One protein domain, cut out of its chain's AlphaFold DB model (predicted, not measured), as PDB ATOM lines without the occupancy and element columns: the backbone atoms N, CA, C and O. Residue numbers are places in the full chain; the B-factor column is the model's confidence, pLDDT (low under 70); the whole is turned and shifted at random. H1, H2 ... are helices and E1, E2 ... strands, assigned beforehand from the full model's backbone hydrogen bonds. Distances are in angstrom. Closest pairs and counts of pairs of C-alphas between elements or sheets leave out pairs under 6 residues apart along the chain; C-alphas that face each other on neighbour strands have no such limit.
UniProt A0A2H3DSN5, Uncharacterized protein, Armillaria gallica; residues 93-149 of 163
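Overview. This is residues 93 to 149 of the 163 residues of an uncharacterized protein of Armillaria gallica (UniProt A0A2H3DSN5). Two helices, H1 and H2, cross at nearly a right angle without clearly touching, and a small antiparallel ribbon of two short strands, E1 and E2, joins the first and last named parts of the chain. From H2 a long stretch without a named element, residues 128 to 144, folds back to E2, while residues 104 to 111, the end of H1 and part of its link to H2, stick out from an otherwise compact body. The printed part has 57 residues, with two named helices and two named strands in the order E1, H1, H2, E2; the sheet order is E1 - E2, and the class is mixed, helices and strands. The whole is compact, with a radius of gyration of the C-alphas of 10.8 A, yet elongated in outline, spanning 32 by 20 by 17 A.

Arrangement. Strand E1, residues 93 to 95, is the antiparallel neighbour of strand E2, residues 145 to 148, with 137 degrees between their directions. The C-alphas of Ser 94 and Ala 146 face each other at 5.2 A. N 94 and O 146 are within hydrogen-bond range at 2.9 A, as are N 146 and O 94 at 2.9 A. Residues 139 to 140 make a short antiparallel pairing with residues 146 to 147 of E2. A tight link of 1 residue joins E1 to helix H1, residues 97 to 105. The closest C-alphas of H1 and E2, those of Phe 97 and Ile 145, are 7.4 A apart. H1 is close to but not clearly touching helix H2, residues 115 to 127; their closest C-alphas, those of Leu 100 and Phe 122, are 7.6 A apart. The lines of H1 and H2 are about perpendicular, at 89 degrees. E1 and H2 are apart. In H2 every O i to N i+4 pair is within hydrogen-bond range; in H1 4 of 5 are.

Along the chain. E1 begins at C-alpha 93, at (111.911, 128.451, 103.059), and measures 6.9 A from first to last C-alpha. H1, residues 97 to 105, measures 11.2 A. H2, residues 115 to 127, is the longest helix at 18.5 A and begins at C-alpha 115, at (119.946, 128.526, 86.768). E2, residues 145 to 148, measures 9.9 A and ends at C-alpha 148, at (116.902, 124.416, 105.052).

Size, cuts and confidence. The two C-alphas farthest apart, those of Ile 109 and Val 149, are 32.6 A from each other. Without residues 104 to 111, which stand free, the body of 49 residues spans 27 by 22 by 17 A. The printed part has no cut. The link from H1 to H2, 9 residues, is short, and that from H2 to E2, 17 residues, is long. The mean pLDDT of the printed part is 77.2, with low confidence, under 70, in residues 96 to 111, residues 129 to 132 and residue 135.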
ATOM      1  N   VAL A  93     111.818 127.912 104.417       86.50
ATOM      2  CA  VAL A  93     111.911 128.451 103.059       86.50
ATOM      3  C   VAL A  93     112.557 129.825 103.145       86.50
ATOM      4  O   VAL A  93     111.984 130.738 103.736       86.50
ATOM      5  N   SER A  94     113.736 129.970 102.550       82.12
ATOM      6  CA  SER A  94     114.499 131.218 102.553       82.12
ATOM      7  C   SER A  94     114.686 131.739 101.133       82.12
ATOM      8  O   SER A  94     114.899 130.969 100.189       82.12
ATOM      9  N   PHE A  95     114.632 133.062 100.965       79.12
ATOM     10  CA  PHE A  95     114.925 133.692  99.683       79.12
ATOM     11  C   PHE A  95     116.444 133.778  99.477       79.12
ATOM     12  O   PHE A  95     117.097 134.724  99.903       79.12
ATOM     13  N   ALA A  96     117.001 132.794  98.770       68.38
ATOM     14  CA  ALA A  96     118.420 132.731  98.404       68.38
ATOM     15  C   ALA A  96     118.865 133.844  97.443       68.38
ATOM     16  O   ALA A  96     120.059 134.003  97.203       68.38
ATOM     17  N   PHE A  97     117.911 134.622  96.917       67.25
ATOM     18  CA  PHE A  97     118.201 135.802  96.113       67.25
ATOM     19  C   PHE A  97     119.148 136.747  96.855       67.25
ATOM     20  O   PHE A  97     120.139 137.143  96.269       67.25
ATOM     21  N   PHE A  98     118.936 137.002  98.151       64.88
ATOM     22  CA  PHE A  98     119.802 137.908  98.915       64.88
ATOM     23  C   PHE A  98     121.249 137.404  99.028       64.88
ATOM     24  O   PHE A  98     122.183 138.179  98.864       64.88
ATOM     25  N   LEU A  99     121.440 136.096  99.237       65.62
ATOM     26  CA  LEU A  99     122.769 135.497  99.396       65.62
ATOM     27  C   LEU A  99     123.571 135.514  98.093       65.62
ATOM     28  O   LEU A  99     124.727 135.925  98.090       65.62
ATOM     29  N   LEU A 100     122.958 135.104  96.977       67.00
ATOM     30  CA  LEU A 100     123.636 135.174  95.681       67.00
ATOM     31  C   LEU A 100     123.822 136.619  95.231       67.00
ATOM     32  O   LEU A 100     124.867 136.946  94.680       67.00
ATOM     33  N   GLN A 101     122.826 137.478  95.449       66.44
ATOM     34  CA  GLN A 101     122.891 138.862  95.011       66.44
ATOM     35  C   GLN A 101     123.962 139.629  95.789       66.44
ATOM     36  O   GLN A 101     124.653 140.407  95.161       66.44
ATOM     37  N   LEU A 102     124.195 139.378  97.081       64.25
ATOM     38  CA  LEU A 102     125.287 140.032  97.817       64.25
ATOM     39  C   LEU A 102     126.669 139.702  97.224       64.25
ATOM     40  O   LEU A 102     127.480 140.601  97.010       64.25
ATOM     41  N   VAL A 103     126.905 138.431  96.882       63.50
ATOM     42  CA  VAL A 103     128.152 137.985  96.231       63.50
ATOM     43  C   VAL A 103     128.271 138.557  94.814       63.50
ATOM     44  O   VAL A 103     129.352 138.959  94.390       63.50
ATOM     45  N   LEU A 104     127.156 138.632  94.079       63.22
ATOM     46  CA  LEU A 104     127.138 139.093  92.692       63.22
ATOM     47  C   LEU A 104     127.063 140.622  92.542       63.22
ATOM     48  O   LEU A 104     127.494 141.136  91.521       63.22
ATOM     49  N   ILE A 105     126.550 141.368  93.528       54.97
ATOM     50  CA  ILE A 105     126.468 142.843  93.515       54.97
ATOM     51  C   ILE A 105     127.869 143.450  93.477       54.97
ATOM     52  O   ILE A 105     128.058 144.496  92.859       54.97
ATOM     53  N   SER A 106     128.866 142.773  94.056       56.09
ATOM     54  CA  SER A 106     130.261 143.192  93.912       56.09
ATOM     55  C   SER A 106     130.776 143.056  92.470       56.09
ATOM     56  O   SER A 106     131.768 143.689  92.116       56.09
ATOM     57  N   LEU A 107     130.102 142.265  91.626       57.88
ATOM     58  CA  LEU A 107     130.416 142.055  90.217       57.88
ATOM     59  C   LEU A 107     129.297 142.655  89.353       57.88
ATOM     60  O   LEU A 107     128.448 141.956  88.808       57.88
ATOM     61  N   VAL A 108     129.289 143.988  89.296       52.16
ATOM     62  CA  VAL A 108     128.534 144.853  88.375       52.16
ATOM     63  C   VAL A 108     128.049 144.091  87.131       52.16
ATOM     64  O   VAL A 108     128.872 143.719  86.306       52.16
ATOM     65  N   ILE A 109     126.738 143.823  87.035       55.50
ATOM     66  CA  ILE A 109     125.821 143.929  85.873       55.50
ATOM     67  C   ILE A 109     124.517 143.176  86.232       55.50
ATOM     68  O   ILE A 109     124.533 142.080  86.788       55.50
ATOM     69  N   MET A 110     123.366 143.748  85.860       60.25
ATOM     70  CA  MET A 110     122.023 143.147  85.945       60.25
ATOM     71  C   MET A 110     121.813 141.952  84.986       60.25
ATOM     72  O   MET A 110     120.799 141.875  84.291       60.25
ATOM     73  N   VAL A 111     122.765 141.018  84.892       68.88
ATOM     74  CA  VAL A 111     122.597 139.823  84.056       68.88
ATOM     75  C   VAL A 111     121.812 138.774  84.830       68.88
ATOM     76  O   VAL A 111     122.209 138.333  85.907       68.88
ATOM     77  N   ILE A 112     120.703 138.319  84.247       75.25
ATOM     78  CA  ILE A 112     120.014 137.116  84.710       75.25
ATOM     79  C   ILE A 112     120.917 135.917  84.407       75.25
ATOM     80  O   ILE A 112     121.039 135.490  83.259       75.25
ATOM     81  N   LEU A 113     121.555 135.371  85.440       82.31
ATOM     82  CA  LEU A 113     122.415 134.201  85.301       82.31
ATOM     83  C   LEU A 113     121.594 132.925  85.032       82.31
ATOM     84  O   LEU A 113     120.523 132.736  85.625       82.31
ATOM     85  N   PRO A 114     122.097 132.003  84.190       88.44
ATOM     86  CA  PRO A 114     121.476 130.699  84.000       88.44
ATOM     87  C   PRO A 114     121.346 129.937  85.321       88.44
ATOM     88  O   PRO A 114     122.286 129.874  86.114       88.44
ATOM     89  N   ALA A 115     120.213 129.262  85.528       88.12
ATOM     90  CA  ALA A 115     119.946 128.526  86.768       88.12
ATOM     91  C   ALA A 115     121.036 127.495  87.110       88.12
ATOM     92  O   ALA A 115     121.357 127.298  88.279       88.12
ATOM     93  N   ARG A 116     121.645 126.871  86.092       91.06
ATOM     94  CA  ARG A 116     122.763 125.934  86.274       91.06
ATOM     95  C   ARG A 116     123.971 126.605  86.927       91.06
ATOM     96  O   ARG A 116     124.542 126.033  87.844       91.06
ATOM     97  N   PHE A 117     124.327 127.810  86.485       89.00
ATOM     98  CA  PHE A 117     125.433 128.565  87.068       89.00
ATOM     99  C   PHE A 117     125.132 128.930  88.526       89.00
ATOM    100  O   PHE A 117     125.970 128.719  89.393       89.00
ATOM    101  N   ASN A 118     123.901 129.367  88.816       87.56
ATOM    102  CA  ASN A 118     123.486 129.684  90.185       87.56
ATOM    103  C   ASN A 118     123.576 128.471  91.126       87.56
ATOM    104  O   ASN A 118     123.912 128.635  92.294       87.56
ATOM    105  N   ILE A 119     123.258 127.263  90.643       90.62
ATOM    106  CA  ILE A 119     123.383 126.026  91.431       90.62
ATOM    107  C   ILE A 119     124.850 125.717  91.727       90.62
ATOM    108  O   ILE A 119     125.171 125.396  92.865       90.62
ATOM    109  N   GLU A 120     125.733 125.808  90.732       91.38
ATOM    110  CA  GLU A 120     127.163 125.557  90.946       91.38
ATOM    111  C   GLU A 120     127.776 126.594  91.890       91.38
ATOM    112  O   GLU A 120     128.482 126.224  92.824       91.38
ATOM    113  N   LEU A 121     127.418 127.871  91.739       87.06
ATOM    114  CA  LEU A 121     127.830 128.916  92.673       87.06
ATOM    115  C   LEU A 121     127.333 128.625  94.097       87.06
ATOM    116  O   LEU A 121     128.098 128.724  95.051       87.06
ATOM    117  N   PHE A 122     126.076 128.200  94.248       86.94
ATOM    118  CA  PHE A 122     125.526 127.817  95.548       86.94
ATOM    119  C   PHE A 122     126.272 126.628  96.172       86.94
ATOM    120  O   PHE A 122     126.543 126.643  97.369       86.94
ATOM    121  N   LYS A 123     126.655 125.621  95.377       88.75
ATOM    122  CA  LYS A 123     127.474 124.497  95.858       88.75
ATOM    123  C   LYS A 123     128.854 124.955  96.318       88.75
ATOM    124  O   LYS A 123     129.313 124.494  97.356       88.75
ATOM    125  N   LEU A 124     129.499 125.857  95.576       87.50
ATOM    126  CA  LEU A 124     130.792 126.418  95.974       87.50
ATOM    127  C   LEU A 124     130.678 127.138  97.323       87.50
ATOM    128  O   LEU A 124     131.468 126.864  98.222       87.50
ATOM    129  N   LEU A 125     129.628 127.945  97.512       83.50
ATOM    130  CA  LEU A 125     129.347 128.608  98.792       83.50
ATOM    131  C   LEU A 125     129.101 127.615  99.944       83.50
ATOM    132  O   LEU A 125     129.475 127.896 101.078       83.50
ATOM    133  N   GLN A 126     128.503 126.449  99.672       86.31
ATOM    134  CA  GLN A 126     128.339 125.380 100.669       86.31
ATOM    135  C   GLN A 126     129.646 124.645 100.996       86.31
ATOM    136  O   GLN A 126     129.779 124.086 102.085       86.31
ATOM    137  N   MET A 127     130.579 124.571 100.044       84.75
ATOM    138  CA  MET A 127     131.837 123.840 100.205       84.75
ATOM    139  C   MET A 127     132.887 124.643 100.965       84.75
ATOM    140  O   MET A 127     133.616 124.051 101.758       84.75
ATOM    141  N   ASP A 128     132.947 125.955 100.746       76.06
ATOM    142  CA  ASP A 128     134.038 126.797 101.250       76.06
ATOM    143  C   ASP A 128     133.954 127.074 102.763       76.06
ATOM    144  O   ASP A 128     134.807 127.741 103.335       76.06
ATOM    145  N   GLY A 129     132.909 126.588 103.446       64.44
ATOM    146  CA  GLY A 129     132.730 126.738 104.897       64.44
ATOM    147  C   GLY A 129     132.517 128.181 105.374       64.44
ATOM    148  O   GLY A 129     132.173 128.380 106.533       64.44
ATOM    149  N   ALA A 130     132.659 129.167 104.484       60.06
ATOM    150  CA  ALA A 130     132.575 130.592 104.779       60.06
ATOM    151  C   ALA A 130     131.204 131.027 105.317       60.06
ATOM    152  O   ALA A 130     131.103 132.039 106.001       60.06
ATOM    153  N   LEU A 131     130.141 130.268 105.028       69.50
ATOM    154  CA  LEU A 131     128.809 130.507 105.571       69.50
ATOM    155  C   LEU A 131     128.420 129.330 106.467       69.50
ATOM    156  O   LEU A 131     127.810 128.367 106.003       69.50
ATOM    157  N   GLU A 132     128.715 129.428 107.766       68.62
ATOM    158  CA  GLU A 132     128.327 128.424 108.776       68.62
ATOM    159  C   GLU A 132     126.825 128.085 108.727       68.62
ATOM    160  O   GLU A 132     126.397 126.964 109.018       68.62
ATOM    161  N   PHE A 133     126.006 129.048 108.301       70.31
ATOM    162  CA  PHE A 133     124.566 128.890 108.161       70.31
ATOM    163  C   PHE A 133     124.138 128.184 106.860       70.31
ATOM    164  O   PHE A 133     123.070 127.561 106.832       70.31
ATOM    165  N   LEU A 134     124.965 128.185 105.805       72.31
ATOM    166  CA  LEU A 134     124.788 127.331 104.623       72.31
ATOM    167  C   LEU A 134     125.288 125.919 104.934       72.31
ATOM    168  O   LEU A 134     126.196 125.372 104.315       72.31
ATOM    169  N   THR A 135     124.637 125.303 105.914       68.69
ATOM    170  CA  THR A 135     124.834 123.894 106.241       68.69
ATOM    171  C   THR A 135     124.692 123.012 104.994       68.69
ATOM    172  O   THR A 135     123.904 123.295 104.086       68.69
ATOM    173  N   ARG A 136     125.393 121.867 104.988       70.56
ATOM    174  CA  ARG A 136     125.355 120.844 103.916       70.56
ATOM    175  C   ARG A 136     123.951 120.315 103.573       70.56
ATOM    176  O   ARG A 136     123.798 119.558 102.622       70.56
ATOM    177  N   CYS A 137     122.931 120.679 104.347       82.31
ATOM    178  CA  CYS A 137     121.548 120.260 104.159       82.31
ATOM    179  C   CYS A 137     120.682 121.302 103.436       82.31
ATOM    180  O   CYS A 137     119.479 121.082 103.299       82.31
ATOM    181  N   ALA A 138     121.245 122.435 103.001       88.94
ATOM    182  CA  ALA A 138     120.485 123.411 102.233       88.94
ATOM    183  C   ALA A 138     120.287 122.937 100.781       88.94
ATOM    184  O   ALA A 138     121.233 122.509 100.118       88.94
ATOM    185  N   VAL A 139     119.058 123.032 100.275       91.62
ATOM    186  CA  VAL A 139     118.706 122.687  98.889       91.62
ATOM    187  C   VAL A 139     118.271 123.947  98.164       91.62
ATOM    188  O   VAL A 139     117.330 124.610  98.588       91.62
ATOM    189  N   TYR A 140     118.919 124.264  97.047       91.38
ATOM    190  CA  TYR A 140     118.614 125.448  96.249       91.38
ATOM    191  C   TYR A 140     118.043 125.076  94.883       91.38
ATOM    192  O   TYR A 140     118.566 124.203  94.191       91.38
ATOM    193  N   ASN A 141     116.981 125.768  94.464       89.75
ATOM    194  CA  ASN A 141     116.303 125.495  93.192       89.75
ATOM    195  C   ASN A 141     116.955 126.157  91.962       89.75
ATOM    196  O   ASN A 141     116.382 126.121  90.872       89.75
ATOM    197  N   GLY A 142     118.107 126.814  92.127       87.56
ATOM    198  CA  GLY A 142     118.804 127.524  91.050       87.56
ATOM    199  C   GLY A 142     118.244 128.905  90.709       87.56
ATOM    200  O   GLY A 142     118.718 129.529  89.757       87.56
ATOM    201  N   ARG A 143     117.234 129.393  91.443       84.88
ATOM    202  CA  ARG A 143     116.604 130.697  91.179       84.88
ATOM    203  C   ARG A 143     116.516 131.606  92.399       84.88
ATOM    204  O   ARG A 143     117.210 132.607  92.471       84.88
ATOM    205  N   LYS A 144     115.576 131.334  93.303       83.88
ATOM    206  CA  LYS A 144     115.236 132.264  94.398       83.88
ATOM    207  C   LYS A 144     115.013 131.572  95.729       83.88
ATOM    208  O   LYS A 144     115.021 132.252  96.744       83.88
ATOM    209  N   ILE A 145     114.795 130.258  95.735       86.81
ATOM    210  CA  ILE A 145     114.346 129.541  96.926       86.81
ATOM    211  C   ILE A 145     115.432 128.566  97.352       86.81
ATOM    212  O   ILE A 145     115.787 127.666  96.585       86.81
ATOM    213  N   ALA A 146     115.914 128.751  98.578       88.62
ATOM    214  CA  ALA A 146     116.662 127.747  99.313       88.62
ATOM    215  C   ALA A 146     115.790 127.170 100.430       88.62
ATOM    216  O   ALA A 146     115.022 127.884 101.075       88.62
ATOM    217  N   LEU A 147     115.913 125.867 100.637       90.56
ATOM    218  CA  LEU A 147     115.232 125.111 101.676       90.56
ATOM    219  C   LEU A 147     116.269 124.639 102.684       90.56
ATOM    220  O   LEU A 147     117.281 124.063 102.283       90.56
ATOM    221  N   THR A 148     116.019 124.858 103.970       89.69
ATOM    222  CA  THR A 148     116.902 124.416 105.052       89.69
ATOM    223  C   THR A 148     116.110 123.687 106.130       89.69
ATOM    224  O   THR A 148     114.944 123.980 106.377       89.69
ATOM    225  N   VAL A 149     116.756 122.726 106.795       89.44
ATOM    226  CA  VAL A 149     116.176 122.006 107.948       89.44
ATOM    227  C   VAL A 149     116.335 122.810 109.243       89.44
ATOM    228  O   VAL A 149     115.605 122.619 110.206       89.44
TER     229      VAL A 149